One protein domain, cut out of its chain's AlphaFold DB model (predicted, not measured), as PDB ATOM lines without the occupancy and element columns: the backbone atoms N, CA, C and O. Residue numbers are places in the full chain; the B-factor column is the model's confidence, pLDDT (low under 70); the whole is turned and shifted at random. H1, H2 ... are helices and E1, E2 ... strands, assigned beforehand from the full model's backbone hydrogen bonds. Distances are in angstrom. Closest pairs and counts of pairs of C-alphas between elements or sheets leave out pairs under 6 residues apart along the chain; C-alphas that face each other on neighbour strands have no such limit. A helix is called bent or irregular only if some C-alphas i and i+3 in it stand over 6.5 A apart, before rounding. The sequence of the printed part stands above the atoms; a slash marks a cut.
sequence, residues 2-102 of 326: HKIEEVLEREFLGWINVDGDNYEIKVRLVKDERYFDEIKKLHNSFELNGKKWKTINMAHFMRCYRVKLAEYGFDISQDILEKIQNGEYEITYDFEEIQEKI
ATOM      1  N   HIS A   2      -5.937  30.161   5.275       51.38
ATOM      2  CA  HIS A   2      -6.977  30.873   6.037       51.38
ATOM      3  C   HIS A   2      -6.511  31.553   7.341       51.38
ATOM      4  O   HIS A   2      -6.781  32.732   7.532       51.38
ATOM      5  N   LYS A   3      -5.740  30.869   8.203       61.53
ATOM      6  CA  LYS A   3      -5.233  31.466   9.461       61.53
ATOM      7  C   LYS A   3      -4.176  32.564   9.257       61.53
ATOM      8  O   LYS A   3      -4.023  33.432  10.107       61.53
ATOM      9  N   ILE A   4      -3.391  32.493   8.178       67.00
ATOM     10  CA  ILE A   4      -2.366  33.497   7.837       67.00
ATOM     11  C   ILE A   4      -3.036  34.755   7.281       67.00
ATOM     12  O   ILE A   4      -2.616  35.864   7.599       67.00
ATOM     13  N   GLU A   5      -4.071  34.581   6.462       70.62
ATOM     14  CA  GLU A   5      -4.800  35.692   5.847       70.62
ATOM     15  C   GLU A   5      -5.688  36.426   6.852       70.62
ATOM     16  O   GLU A   5      -5.694  37.653   6.856       70.62
ATOM     17  N   GLU A   6      -6.322  35.705   7.779       74.75
ATOM     18  CA  GLU A   6      -7.138  36.289   8.853       74.75
ATOM     19  C   GLU A   6      -6.363  37.324   9.690       74.75
ATOM     20  O   GLU A   6      -6.876  38.390  10.020       74.75
ATOM     21  N   VAL A   7      -5.083  37.061   9.978       82.19
ATOM     22  CA  VAL A   7      -4.231  37.978  10.754       82.19
ATOM     23  C   VAL A   7      -3.906  39.270   9.990       82.19
ATOM     24  O   VAL A   7      -3.673  40.308  10.610       82.19
ATOM     25  N   LEU A   8      -3.888  39.235   8.654       84.12
ATOM     26  CA  LEU A   8      -3.554  40.393   7.812       84.12
ATOM     27  C   LEU A   8      -4.700  41.406   7.698       84.12
ATOM     28  O   LEU A   8      -4.460  42.561   7.342       84.12
ATOM     29  N   GLU A   9      -5.927  40.980   7.993       85.50
ATOM     30  CA  GLU A   9      -7.121  41.828   7.961       85.50
ATOM     31  C   GLU A   9      -7.383  42.536   9.301       85.50
ATOM     32  O   GLU A   9      -8.213  43.443   9.364       85.50
ATOM     33  N   ARG A  10      -6.662  42.161  10.365       90.06
ATOM     34  CA  ARG A  10      -6.838  42.702  11.718       90.06
ATOM     35  C   ARG A  10      -6.015  43.967  11.962       90.06
ATOM     36  O   ARG A  10      -4.883  44.115  11.493       90.06
ATOM     37  N   GLU A  11      -6.587  44.856  12.768       93.62
ATOM     38  CA  GLU A  11      -5.882  45.971  13.399       93.62
ATOM     39  C   GLU A  11      -5.632  45.644  14.871       93.62
ATOM     40  O   GLU A  11      -6.464  45.023  15.525       93.62
ATOM     41  N   PHE A  12      -4.484  46.077  15.375       93.94
ATOM     42  CA  PHE A  12      -4.005  45.830  16.727       93.94
ATOM     43  C   PHE A  12      -3.647  47.151  17.394       93.94
ATOM     44  O   PHE A  12      -3.213  48.098  16.725       93.94
ATOM     45  N   LEU A  13      -3.781  47.207  18.714       94.81
ATOM     46  CA  LEU A  13      -3.344  48.360  19.490       94.81
ATOM     47  C   LEU A  13      -1.832  48.319  19.718       94.81
ATOM     48  O   LEU A  13      -1.211  47.263  19.873       94.81
ATOM     49  N   GLY A  14      -1.230  49.499  19.748       94.06
ATOM     50  CA  GLY A  14       0.150  49.688  20.154       94.06
ATOM     51  C   GLY A  14       0.341  51.013  20.866       94.06
ATOM     52  O   GLY A  14      -0.503  51.904  20.795       94.06
ATOM     53  N   TRP A  15       1.480  51.147  21.537       93.56
ATOM     54  CA  TRP A  15       1.850  52.360  22.254       93.56
ATOM     55  C   TRP A  15       3.293  52.723  21.939       93.56
ATOM     56  O   TRP A  15       4.190  51.879  22.046       93.56
ATOM     57  N   ILE A  16       3.498  53.978  21.547       91.81
ATOM     58  CA  ILE A  16       4.815  54.591  21.381       91.81
ATOM     59  C   ILE A  16       5.125  55.342  22.672       91.81
ATOM     60  O   ILE A  16       4.381  56.250  23.034       91.81
ATOM     61  N   ASN A  17       6.206  54.974  23.350       91.38
ATOM     62  CA  ASN A  17       6.722  55.705  24.497       91.38
ATOM     63  C   ASN A  17       7.843  56.646  24.048       91.38
ATOM     64  O   ASN A  17       8.843  56.183  23.491       91.38
ATOM     65  N   VAL A  18       7.681  57.944  24.302       89.75
ATOM     66  CA  VAL A  18       8.717  58.968  24.103       89.75
ATOM     67  C   VAL A  18       8.869  59.729  25.413       89.75
ATOM     68  O   VAL A  18       7.911  60.337  25.879       89.75
ATOM     69  N   ASP A  19      10.052  59.671  26.027       87.38
ATOM     70  CA  ASP A  19      10.362  60.331  27.307       87.38
ATOM     71  C   ASP A  19       9.358  60.055  28.448       87.38
ATOM     72  O   ASP A  19       9.170  60.874  29.348       87.38
ATOM     73  N   GLY A  20       8.722  58.879  28.440       82.88
ATOM     74  CA  GLY A  20       7.725  58.481  29.434       82.88
ATOM     75  C   GLY A  20       6.276  58.777  29.039       82.88
ATOM     76  O   GLY A  20       5.376  58.192  29.646       82.88
ATOM     77  N   ASP A  21       6.037  59.587  28.005       87.06
ATOM     78  CA  ASP A  21       4.701  59.816  27.454       87.06
ATOM     79  C   ASP A  21       4.316  58.682  26.501       87.06
ATOM     80  O   ASP A  21       5.058  58.348  25.576       87.06
ATOM     81  N   ASN A  22       3.138  58.091  26.719       88.88
ATOM     82  CA  ASN A  22       2.616  56.994  25.908       88.88
ATOM     83  C   ASN A  22       1.560  57.491  24.922       88.88
ATOM     84  O   ASN A  22       0.515  58.007  25.319       88.88
ATOM     85  N   TYR A  23       1.804  57.233  23.643       89.94
ATOM     86  CA  TYR A  23       0.916  57.586  22.549       89.94
ATOM     87  C   TYR A  23       0.312  56.330  21.932       89.94
ATOM     88  O   TYR A  23       1.029  55.478  21.404       89.94
ATOM     89  N   GLU A  24      -1.010  56.212  22.003       92.75
ATOM     90  CA  GLU A  24      -1.738  55.082  21.433       92.75
ATOM     91  C   GLU A  24      -1.797  55.172  19.903       92.75
ATOM     92  O   GLU A  24      -2.098  56.219  19.319       92.75
ATOM     93  N   ILE A  25      -1.523  54.046  19.255       93.31
ATOM     94  CA  ILE A  25      -1.569  53.862  17.810       93.31
ATOM     95  C   ILE A  25      -2.361  52.602  17.475       93.31
ATOM     96  O   ILE A  25      -2.402  51.646  18.250       93.31
ATOM     97  N   LYS A  26      -2.917  52.559  16.266       94.81
ATOM     98  CA  LYS A  26      -3.348  51.306  15.649       94.81
ATOM     99  C   LYS A  26      -2.345  50.870  14.610       94.81
ATOM    100  O   LYS A  26      -1.870  51.664  13.790       94.81
ATOM    101  N   VAL A  27      -2.059  49.582  14.604       94.75
ATOM    102  CA  VAL A  27      -1.142  48.960  13.661       94.75
ATOM    103  C   VAL A  27      -1.785  47.759  13.001       94.75
ATOM    104  O   VAL A  27      -2.704  47.150  13.530       94.75
ATOM    105  N   ARG A  28      -1.263  47.381  11.842       94.12
ATOM    106  CA  ARG A  28      -1.616  46.136  11.163       94.12
ATOM    107  C   ARG A  28      -0.368  45.361  10.797       94.12
ATOM    108  O   ARG A  28       0.700  45.945  10.578       94.12
ATOM    109  N   LEU A  29      -0.516  44.050  10.687       91.81
ATOM    110  CA  LEU A  29       0.525  43.189  10.150       91.81
ATOM    111  C   LEU A  29       0.437  43.197   8.623       91.81
ATOM    112  O   LEU A  29      -0.633  43.069   8.039       91.81
ATOM    113  N   VAL A  30       1.576  43.381   7.964       90.81
ATOM    114  CA  VAL A  30       1.701  43.265   6.507       90.81
ATOM    115  C   VAL A  30       2.782  42.245   6.189       90.81
ATOM    116  O   VAL A  30       3.790  42.188   6.893       90.81
ATOM    117  N   LYS A  31       2.595  41.435   5.141       89.00
ATOM    118  CA  LYS A  31       3.619  40.472   4.706       89.00
ATOM    119  C   LYS A  31       4.937  41.184   4.392       89.00
ATOM    120  O   LYS A  31       4.954  42.287   3.836       89.00
ATOM    121  N   ASP A  32       6.050  40.562   4.775       88.44
ATOM    122  CA  ASP A  32       7.380  41.059   4.434       88.44
ATOM    123  C   ASP A  32       7.817  40.562   3.051       88.44
ATOM    124  O   ASP A  32       8.418  39.498   2.896       88.44
ATOM    125  N   GLU A  33       7.541  41.375   2.035       87.44
ATOM    126  CA  GLU A  33       7.819  41.031   0.637       87.44
ATOM    127  C   GLU A  33       9.318  41.058   0.267       87.44
ATOM    128  O   GLU A  33       9.713  40.547  -0.782       87.44
ATOM    129  N   ARG A  34      10.198  41.595   1.129       87.81
ATOM    130  CA  ARG A  34      11.633  41.775   0.809       87.81
ATOM    131  C   ARG A  34      12.336  40.461   0.471       87.81
ATOM    132  O   ARG A  34      13.251  40.435  -0.350       87.81
ATOM    133  N   TYR A  35      11.914  39.364   1.095       86.69
ATOM    134  CA  TYR A  35      12.481  38.050   0.812       86.69
ATOM    135  C   TYR A  35      12.088  37.520  -0.572       86.69
ATOM    136  O   TYR A  35      12.884  36.814  -1.190       86.69
ATOM    137  N   PHE A  36      10.914  37.880  -1.098       87.81
ATOM    138  CA  PHE A  36      10.477  37.451  -2.429       87.81
ATOM    139  C   PHE A  36      11.324  38.099  -3.527       87.81
ATOM    140  O   PHE A  36      11.714  37.418  -4.478       87.81
ATOM    141  N   ASP A  37      11.703  39.368  -3.356       88.25
ATOM    142  CA  ASP A  37      12.641  40.047  -4.257       88.25
ATOM    143  C   ASP A  37      14.013  39.360  -4.272       88.25
ATOM    144  O   ASP A  37      14.623  39.176  -5.328       88.25
ATOM    145  N   GLU A  38      14.501  38.930  -3.108       89.38
ATOM    146  CA  GLU A  38      15.765  38.198  -2.995       89.38
ATOM    147  C   GLU A  38      15.699  36.803  -3.627       89.38
ATOM    148  O   GLU A  38      16.631  36.392  -4.324       89.38
ATOM    149  N   ILE A  39      14.576  36.102  -3.470       91.31
ATOM    150  CA  ILE A  39      14.314  34.825  -4.144       91.31
ATOM    151  C   ILE A  39      14.268  35.015  -5.666       91.31
ATOM    152  O   ILE A  39      14.836  34.200  -6.395       91.31
ATOM    153  N   LYS A  40      13.678  36.108  -6.162       90.50
ATOM    154  CA  LYS A  40      13.641  36.434  -7.596       90.50
ATOM    155  C   LYS A  40      15.037  36.707  -8.163       90.50
ATOM    156  O   LYS A  40      15.385  36.178  -9.218       90.50
ATOM    157  N   LYS A  41      15.880  37.462  -7.449       90.94
ATOM    158  CA  LYS A  41      17.293  37.677  -7.833       90.94
ATOM    159  C   LYS A  41      18.074  36.363  -7.881       90.94
ATOM    160  O   LYS A  41      18.849  36.122  -8.813       90.94
ATOM    161  N   LEU A  42      17.849  35.490  -6.899       92.31
ATOM    162  CA  LEU A  42      18.450  34.163  -6.873       92.31
ATOM    163  C   LEU A  42      17.965  33.308  -8.055       92.31
ATOM    164  O   LEU A  42      18.795  32.701  -8.728       92.31
ATOM    165  N   HIS A  43      16.663  33.296  -8.352       92.25
ATOM    166  CA  HIS A  43      16.089  32.589  -9.502       92.25
ATOM    167  C   HIS A  43      16.735  33.021 -10.824       92.25
ATOM    168  O   HIS A  43      17.225  32.174 -11.571       92.25
ATOM    169  N   ASN A  44      16.850  34.329 -11.063       90.69
ATOM    170  CA  ASN A  44      17.513  34.860 -12.260       90.69
ATOM    171  C   ASN A  44      18.981  34.406 -12.346       90.69
ATOM    172  O   ASN A  44      19.492  34.108 -13.425       90.69
ATOM    173  N   SER A  45      19.658  34.292 -11.200       92.94
ATOM    174  CA  SER A  45      21.019  33.751 -11.135       92.94
ATOM    175  C   SER A  45      21.051  32.259 -11.483       92.94
ATOM    176  O   SER A  45      21.962  31.813 -12.176       92.94
ATOM    177  N   PHE A  46      20.063  31.458 -11.076       92.56
ATOM    178  CA  PHE A  46      19.963  30.063 -11.525       92.56
ATOM    179  C   PHE A  46      19.844  29.971 -13.052       92.56
ATOM    180  O   PHE A  46      20.606  29.216 -13.665       92.56
ATOM    181  N   GLU A  47      18.965  30.771 -13.660       90.06
ATOM    182  CA  GLU A  47      18.768  30.801 -15.114       90.06
ATOM    183  C   GLU A  47      20.038  31.221 -15.864       90.06
ATOM    184  O   GLU A  47      20.497  30.487 -16.743       90.06
ATOM    185  N   LEU A  48      20.664  32.333 -15.460       92.12
ATOM    186  CA  LEU A  48      21.906  32.841 -16.060       92.12
ATOM    187  C   LEU A  48      23.022  31.789 -16.064       92.12
ATOM    188  O   LEU A  48      23.792  31.677 -17.019       92.12
ATOM    189  N   ASN A  49      23.105  31.010 -14.986       92.94
ATOM    190  CA  ASN A  49      24.139  30.000 -14.786       92.94
ATOM    191  C   ASN A  49      23.761  28.624 -15.369       92.94
ATOM    192  O   ASN A  49      24.437  27.624 -15.084       92.94
ATOM    193  N   GLY A  50      22.670  28.542 -16.138       89.50
ATOM    194  CA  GLY A  50      22.196  27.306 -16.762       89.50
ATOM    195  C   GLY A  50      21.819  26.223 -15.747       89.50
ATOM    196  O   GLY A  50      21.966  25.026 -16.018       89.50
ATOM    197  N   LYS A  51      21.394  26.613 -14.541       89.19
ATOM    198  CA  LYS A  51      20.984  25.701 -13.471       89.19
ATOM    199  C   LYS A  51      19.465  25.661 -13.381       89.19
ATOM    200  O   LYS A  51      18.798  26.685 -13.410       89.19
ATOM    201  N   LYS A  52      18.916  24.457 -13.208       86.69
ATOM    202  CA  LYS A  52      17.483  24.296 -12.944       86.69
ATOM    203  C   LYS A  52      17.155  24.886 -11.572       86.69
ATOM    204  O   LYS A  52      17.814  24.522 -10.592       86.69
ATOM    205  N   TRP A  53      16.133  25.735 -11.520       89.31
ATOM    206  CA  TRP A  53      15.541  26.189 -10.270       89.31
ATOM    207  C   TRP A  53      15.078  25.000  -9.422       89.31
ATOM    208  O   TRP A  53      14.608  23.983  -9.942       89.31
ATOM    209  N   LYS A  54      15.245  25.132  -8.111       86.38
ATOM    210  CA  LYS A  54      14.659  24.235  -7.118       86.38
ATOM    211  C   LYS A  54      13.742  25.084  -6.264       86.38
ATOM    212  O   LYS A  54      14.192  26.124  -5.781       86.38
ATOM    213  N   THR A  55      12.505  24.650  -6.069       89.31
ATOM    214  CA  THR A  55      11.566  25.387  -5.233       89.31
ATOM    215  C   THR A  55      12.130  25.529  -3.829       89.31
ATOM    216  O   THR A  55      12.780  24.625  -3.294       89.31
ATOM    217  N   ILE A  56      11.910  26.703  -3.249       89.62
ATOM    218  CA  ILE A  56      12.253  27.022  -1.868       89.62
ATOM    219  C   ILE A  56      11.019  26.735  -1.012       89.62
ATOM    220  O   ILE A  56       9.889  26.943  -1.447       89.62
ATOM    221  N   ASN A  57      11.216  26.195   0.191       87.69
ATOM    222  CA  ASN A  57      10.102  26.027   1.113       87.69
ATOM    223  C   ASN A  57       9.767  27.394   1.705       87.69
ATOM    224  O   ASN A  57      10.601  28.019   2.358       87.69
ATOM    225  N   MET A  58       8.546  27.846   1.433       88.50
ATOM    226  CA  MET A  58       8.092  29.191   1.758       88.50
ATOM    227  C   MET A  58       7.425  29.299   3.135       88.50
ATOM    228  O   MET A  58       7.001  30.390   3.494       88.50
ATOM    229  N   ALA A  59       7.355  28.221   3.928       88.19
ATOM    230  CA  ALA A  59       6.579  28.174   5.172       88.19
ATOM    231  C   ALA A  59       6.905  29.325   6.138       88.19
ATOM    232  O   ALA A  59       6.012  29.989   6.666       88.19
ATOM    233  N   HIS A  60       8.194  29.589   6.357       87.12
ATOM    234  CA  HIS A  60       8.612  30.692   7.219       87.12
ATOM    235  C   HIS A  60       8.493  32.055   6.540       87.12
ATOM    236  O   HIS A  60       8.070  33.008   7.181       87.12
ATOM    237  N   PHE A  61       8.793  32.141   5.243       87.62
ATOM    238  CA  PHE A  61       8.665  33.379   4.473       87.62
ATOM    239  C   PHE A  61       7.219  33.897   4.465       87.62
ATOM    240  O   PHE A  61       6.993  35.085   4.669       87.62
ATOM    241  N   MET A  62       6.238  32.997   4.338       86.44
ATOM    242  CA  MET A  62       4.808  33.326   4.389       86.44
ATOM    243  C   MET A  62       4.330  33.799   5.769       86.44
ATOM    244  O   MET A  62       3.258  34.389   5.862       86.44
ATOM    245  N   ARG A  63       5.113  33.558   6.831       86.88
ATOM    246  CA  ARG A  63       4.825  33.962   8.220       86.88
ATOM    247  C   ARG A  63       5.736  35.093   8.711       86.88
ATOM    248  O   ARG A  63       5.776  35.372   9.909       86.88
ATOM    249  N   CYS A  64       6.475  35.741   7.810       88.44
ATOM    250  CA  CYS A  64       7.235  36.942   8.125       88.44
ATOM    251  C   CYS A  64       6.383  38.181   7.871       88.44
ATOM    252  O   CYS A  64       5.945  38.437   6.748       88.44
ATOM    253  N   TYR A  65       6.196  38.975   8.923       88.69
ATOM    254  CA  TYR A  65       5.386  40.182   8.880       88.69
ATOM    255  C   TYR A  65       6.178  41.397   9.338       88.69
ATOM    256  O   TYR A  65       7.079  41.315  10.174       88.69
ATOM    257  N   ARG A  66       5.779  42.549   8.814       90.38
ATOM    258  CA  ARG A  66       6.157  43.864   9.311       90.38
ATOM    259  C   ARG A  66       4.949  44.492   9.981       90.38
ATOM    260  O   ARG A  66       3.817  44.305   9.543       90.38
ATOM    261  N   VAL A  67       5.208  45.279  11.012       90.88
ATOM    262  CA  VAL A  67       4.180  46.116  11.620       90.88
ATOM    263  C   VAL A  67       4.097  47.416  10.829       90.88
ATOM    264  O   VAL A  67       5.116  48.069  10.587       90.88
ATOM    265  N   LYS A  68       2.893  47.775  10.383       92.12
ATOM    266  CA  LYS A  68       2.612  49.019   9.668       92.12
ATOM    267  C   LYS A  68       1.626  49.849  10.479       92.12
ATOM    268  O   LYS A  68       0.564  49.351  10.837       92.12
ATOM    269  N   LEU A  69       1.960  51.117  10.702       91.38
ATOM    270  CA  LEU A  69       1.044  52.092  11.285       91.38
ATOM    271  C   LEU A  69      -0.215  52.212  10.412       91.38
ATOM    272  O   LEU A  69      -0.112  52.396   9.193       91.38
ATOM    273  N   ALA A  70      -1.381  52.054  11.030       91.19
ATOM    274  CA  ALA A  70      -2.684  52.158  10.384       91.19
ATOM    275  C   ALA A  70      -3.336  53.507  10.704       91.19
ATOM    276  O   ALA A  70      -3.695  54.245   9.789       91.19
ATOM    277  N   GLU A  71      -3.410  53.849  11.990       89.62
ATOM    278  CA  GLU A  71      -4.070  55.055  12.487       89.62
ATOM    279  C   GLU A  71      -3.349  55.564  13.742       89.62
ATOM    280  O   GLU A  71      -2.772  54.786  14.503       89.62
ATOM    281  N   TYR A  72      -3.389  56.875  13.966       86.06
ATOM    282  CA  TYR A  72      -3.025  57.497  15.232       86.06
ATOM    283  C   TYR A  72      -3.905  58.730  15.456       86.06
ATOM    284  O   TYR A  72      -4.197  59.467  14.516       86.06
ATOM    285  N   GLY A  73      -4.370  58.917  16.691       73.25
ATOM    286  CA  GLY A  73      -5.384  59.920  17.044       73.25
ATOM    287  C   GLY A  73      -4.850  61.144  17.790       73.25
ATOM    288  O   GLY A  73      -5.632  61.844  18.426       73.25
ATOM    289  N   PHE A  74      -3.536  61.375  17.775       77.38
ATOM    290  CA  PHE A  74      -2.883  62.437  18.544       77.38
ATOM    291  C   PHE A  74      -2.102  63.403  17.648       77.38
ATOM    292  O   PHE A  74      -1.545  63.011  16.621       77.38
ATOM    293  N   ASP A  75      -2.042  64.668  18.068       77.19
ATOM    294  CA  ASP A  75      -1.194  65.673  17.433       77.19
ATOM    295  C   ASP A  75       0.269  65.415  17.802       77.19
ATOM    296  O   ASP A  75       0.679  65.542  18.957       77.19
ATOM    297  N   ILE A  76       1.070  65.048  16.801       78.25
ATOM    298  CA  ILE A  76       2.507  64.840  16.966       78.25
ATOM    299  C   ILE A  76       3.186  66.209  16.957       78.25
ATOM    300  O   ILE A  76       3.252  66.870  15.917       78.25
ATOM    301  N   SER A  77       3.700  66.645  18.107       82.44
ATOM    302  CA  SER A  77       4.541  67.843  18.161       82.44
ATOM    303  C   SER A  77       5.828  67.628  17.353       82.44
ATOM    304  O   SER A  77       6.294  66.501  17.180       82.44
ATOM    305  N   GLN A  78       6.432  68.709  16.860       82.88
ATOM    306  CA  GLN A  78       7.651  68.610  16.051       82.88
ATOM    307  C   GLN A  78       8.823  67.966  16.821       82.88
ATOM    308  O   GLN A  78       9.568  67.187  16.235       82.88
ATOM    309  N   ASP A  79       8.920  68.207  18.132       83.44
ATOM    310  CA  ASP A  79       9.916  67.589  19.025       83.44
ATOM    311  C   ASP A  79       9.733  66.062  19.133       83.44
ATOM    312  O   ASP A  79      10.688  65.300  18.994       83.44
ATOM    313  N   ILE A  80       8.487  65.598  19.291       82.25
ATOM    314  CA  ILE A  80       8.162  64.163  19.349       82.25
ATOM    315  C   ILE A  80       8.465  63.495  18.005       82.25
ATOM    316  O   ILE A  80       9.018  62.395  17.963       82.25
ATOM    317  N   LEU A  81       8.124  64.156  16.893       83.94
ATOM    318  CA  LEU A  81       8.395  63.629  15.557       83.94
ATOM    319  C   LEU A  81       9.900  63.454  15.315       83.94
ATOM    320  O   LEU A  81      10.305  62.418  14.788       83.94
ATOM    321  N   GLU A  82      10.716  64.436  15.708       85.88
ATOM    322  CA  GLU A  82      12.177  64.363  15.593       85.88
ATOM    323  C   GLU A  82      12.748  63.202  16.420       85.88
ATOM    324  O   GLU A  82      13.549  62.424  15.901       85.88
ATOM    325  N   LYS A  83      12.276  62.997  17.655       86.38
ATOM    326  CA  LYS A  83      12.690  61.858  18.499       86.38
ATOM    327  C   LYS A  83      12.331  60.508  17.886       86.38
ATOM    328  O   LYS A  83      13.177  59.616  17.810       86.38
ATOM    329  N   ILE A  84      11.112  60.371  17.357       85.00
ATOM    330  CA  ILE A  84      10.692  59.153  16.649       85.00
ATOM    331  C   ILE A  84      11.582  58.909  15.418       85.00
ATOM    332  O   ILE A  84      12.014  57.779  15.186       85.00
ATOM    333  N   GLN A  85      11.895  59.950  14.641       85.25
ATOM    334  CA  GLN A  85      12.771  59.846  13.466       85.25
ATOM    335  C   GLN A  85      14.220  59.492  13.829       85.25
ATOM    336  O   GLN A  85      14.865  58.752  13.084       85.25
ATOM    337  N   ASN A  86      14.704  59.963  14.979       88.81
ATOM    338  CA  ASN A  86      16.034  59.654  15.504       88.81
ATOM    339  C   ASN A  86      16.116  58.277  16.191       88.81
ATOM    340  O   ASN A  86      17.212  57.829  16.524       88.81
ATOM    341  N   GLY A  87      14.990  57.571  16.357       86.06
ATOM    342  CA  GLY A  87      14.945  56.251  16.993       86.06
ATOM    343  C   GLY A  87      14.924  56.290  18.523       86.06
ATOM    344  O   GLY A  87      15.181  55.273  19.162       86.06
ATOM    345  N   GLU A  88      14.614  57.442  19.111       89.88
ATOM    346  CA  GLU A  88      14.562  57.673  20.558       89.88
ATOM    347  C   GLU A  88      13.151  57.392  21.099       89.88
ATOM    348  O   GLU A  88      12.459  58.277  21.593       89.88
ATOM    349  N   TYR A  89      12.685  56.153  20.940       90.50
ATOM    350  CA  TYR A  89      11.370  55.719  21.414       90.50
ATOM    351  C   TYR A  89      11.353  54.223  21.726       90.50
ATOM    352  O   TYR A  89      12.131  53.441  21.174       90.50
ATOM    353  N   GLU A  90      10.403  53.806  22.559       90.50
ATOM    354  CA  GLU A  90      10.040  52.399  22.714       90.50
ATOM    355  C   GLU A  90       8.667  52.152  22.098       90.50
ATOM    356  O   GLU A  90       7.780  52.999  22.165       90.50
ATOM    357  N   ILE A  91       8.472  50.990  21.474       90.81
ATOM    358  CA  ILE A  91       7.183  50.626  20.888       90.81
ATOM    359  C   ILE A  91       6.727  49.269  21.394       90.81
ATOM    360  O   ILE A  91       7.459  48.274  21.359       90.81
ATOM    361  N   THR A  92       5.487  49.233  21.859       92.19
ATOM    362  CA  THR A  92       4.826  48.020  22.327       92.19
ATOM    363  C   THR A  92       3.556  47.788  21.528       92.19
ATOM    364  O   THR A  92       2.959  48.718  20.993       92.19
ATOM    365  N   TYR A  93       3.177  46.520  21.407       92.56
ATOM    366  CA  TYR A  93       2.013  46.090  20.643       92.56
ATOM    367  C   TYR A  93       1.278  45.044  21.458       92.56
ATOM    368  O   TYR A  93       1.939  44.146  22.003       92.56
ATOM    369  N   ASP A  94      -0.042  45.155  21.480       93.31
ATOM    370  CA  ASP A  94      -0.945  44.118  21.948       93.31
ATOM    371  C   ASP A  94      -1.493  43.373  20.731       93.31
ATOM    372  O   ASP A  94      -2.364  43.864  20.015       93.31
ATOM    373  N   PHE A  95      -0.924  42.197  20.468       90.81
ATOM    374  CA  PHE A  95      -1.409  41.312  19.415       90.81
ATOM    375  C   PHE A  95      -2.465  40.320  19.927       90.81
ATOM    376  O   PHE A  95      -2.678  39.284  19.301       90.81
ATOM    377  N   GLU A  96      -3.111  40.598  21.059       92.00
ATOM    378  CA  GLU A  96      -4.232  39.817  21.582       92.00
ATOM    379  C   GLU A  96      -3.866  38.319  21.718       92.00
ATOM    380  O   GLU A  96      -2.788  37.961  22.206       92.00
ATOM    381  N   GLU A  97      -4.727  37.406  21.268       88.19
ATOM    382  CA  GLU A  97      -4.546  35.959  21.398       88.19
ATOM    383  C   GLU A  97      -3.391  35.382  20.561       88.19
ATOM    384  O   GLU A  97      -2.965  34.248  20.798       88.19
ATOM    385  N   ILE A  98      -2.861  36.133  19.585       87.56
ATOM    386  CA  ILE A  98      -1.715  35.679  18.780       87.56
ATOM    387  C   ILE A  98      -0.369  36.077  19.398       87.56
ATOM    388  O   ILE A  98       0.663  35.584  18.939       87.56
ATOM    389  N   GLN A  99      -0.358  36.899  20.455       88.56
ATOM    390  CA  GLN A  99       0.856  37.381  21.124       88.56
ATOM    391  C   GLN A  99       1.821  36.241  21.499       88.56
ATOM    392  O   GLN A  99       3.023  36.357  21.263       88.56
ATOM    393  N   GLU A 100       1.307  35.119  22.014       85.75
ATOM    394  CA  GLU A 100       2.119  33.960  22.423       85.75
ATOM    395  C   GLU A 100       2.792  33.234  21.247       85.75
ATOM    396  O   GLU A 100       3.797  32.547  21.424       85.75
ATOM    397  N   LYS A 101       2.263  33.395  20.029       84.00
ATOM    398  CA  LYS A 101       2.785  32.756  18.812       84.00
ATOM    399  C   LYS A 101       3.789  33.633  18.065       84.00
ATOM    400  O   LYS A 101       4.407  33.173  17.103       84.00
ATOM    401  N   ILE A 102       3.955  34.893  18.471       86.62
ATOM    402  CA  ILE A 102       4.800  35.855  17.764       86.62
ATOM    403  C   ILE A 102       6.252  35.727  18.213       86.62
ATOM    404  O   ILE A 102       6.620  35.987  19.357       86.62
TER     405      ILE A 102
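This is residues 2 to 102 of the 326 residues of an uncharacterized protein of Leptotrichia hofstadii F0254 (UniProt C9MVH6). A strongly twisted sheet of four antiparallel strands makes the body, and from one end of E2 a long arm, made of helix H2 and the unnamed residues 49 to 64, reaches away and folds back to E3. The short helices H1 and H4 sit near the end of the sheet where E1 begins and E4 ends, while H3 sits near the end of E1 at Val 18. The printed part has 101 residues with four named helices and four named strands, in the order H1 E1 E2 H2 E3 H3 E4 H4; the sheet's order is E3 E2 E1 E4, and the class is mixed, helices and strands. The whole is only just loose, close to extended, with a radius of gyration of the C-alphas of 18.7 A and an elongated outline of 57 by 32 by 19 A.

Begin with the hairpin of E1, residues 11 to 18, and E2, residues 21 to 31: they are antiparallel at 138 degrees, and N 14 and O 25 are 2.9 A apart, within hydrogen-bond range. E2 bends by 54 degrees at residue 24. Beside E2 look for the edge strand E3, residues 65 to 72, antiparallel at 134 degrees, with N 66 and O 30 at 2.8 A. Beside E1 the other edge strand is E4, residues 90 to 94, antiparallel at 156 degrees, with N 17 and O 90 at 2.8 A. H1, residues 2 to 8, only grazes the sheet with its residues 4 to 8; the closest C-alphas of H1 and E2 are those of Leu 8 and Leu 29, 5.5 A apart. H3, residues 78 to 86, only grazes it with residues 80 to 84; its closest C-alphas to E1 are those of Ile 80 and Val 18, 7.1 A apart. H2, residues 34 to 48, is not on the sheet, nor is H4, residues 96 to 101. H2 is apart from H1, H3 and H4. In H2 and H3 every O i to N i+4 pair is within hydrogen-bond range; in H1 1 of 3 is, with 2 of 4 O i to N i+3 pairs, and in H4 0 of 2, with 2 of 3.

Find C-alpha 21 at (4.701, 59.816, 27.454); from there E2 runs 29.9 A to C-alpha 31. E1 is 22.3 A long, E3 20.3 A and E4 13.8 A. H2 starts at C-alpha 34, at (11.633, 41.775, 0.809), and runs 21.7 A. H3 spans 12.3 A, and H1 and H4 span 10.3 A each. H4 ends at C-alpha 101, at (2.785, 32.756, 18.812), and is irregular: C-alphas 97 and 100 are 7.0 A apart.

The C-alphas farthest apart are those of Asp 21 and Gly 50, 57.6 A. The link from H2 to E3, 16 residues, is long; the other links are tight. The printed part has no cut. Its mean pLDDT is 87.5, and residues 2 to 4 are under 70.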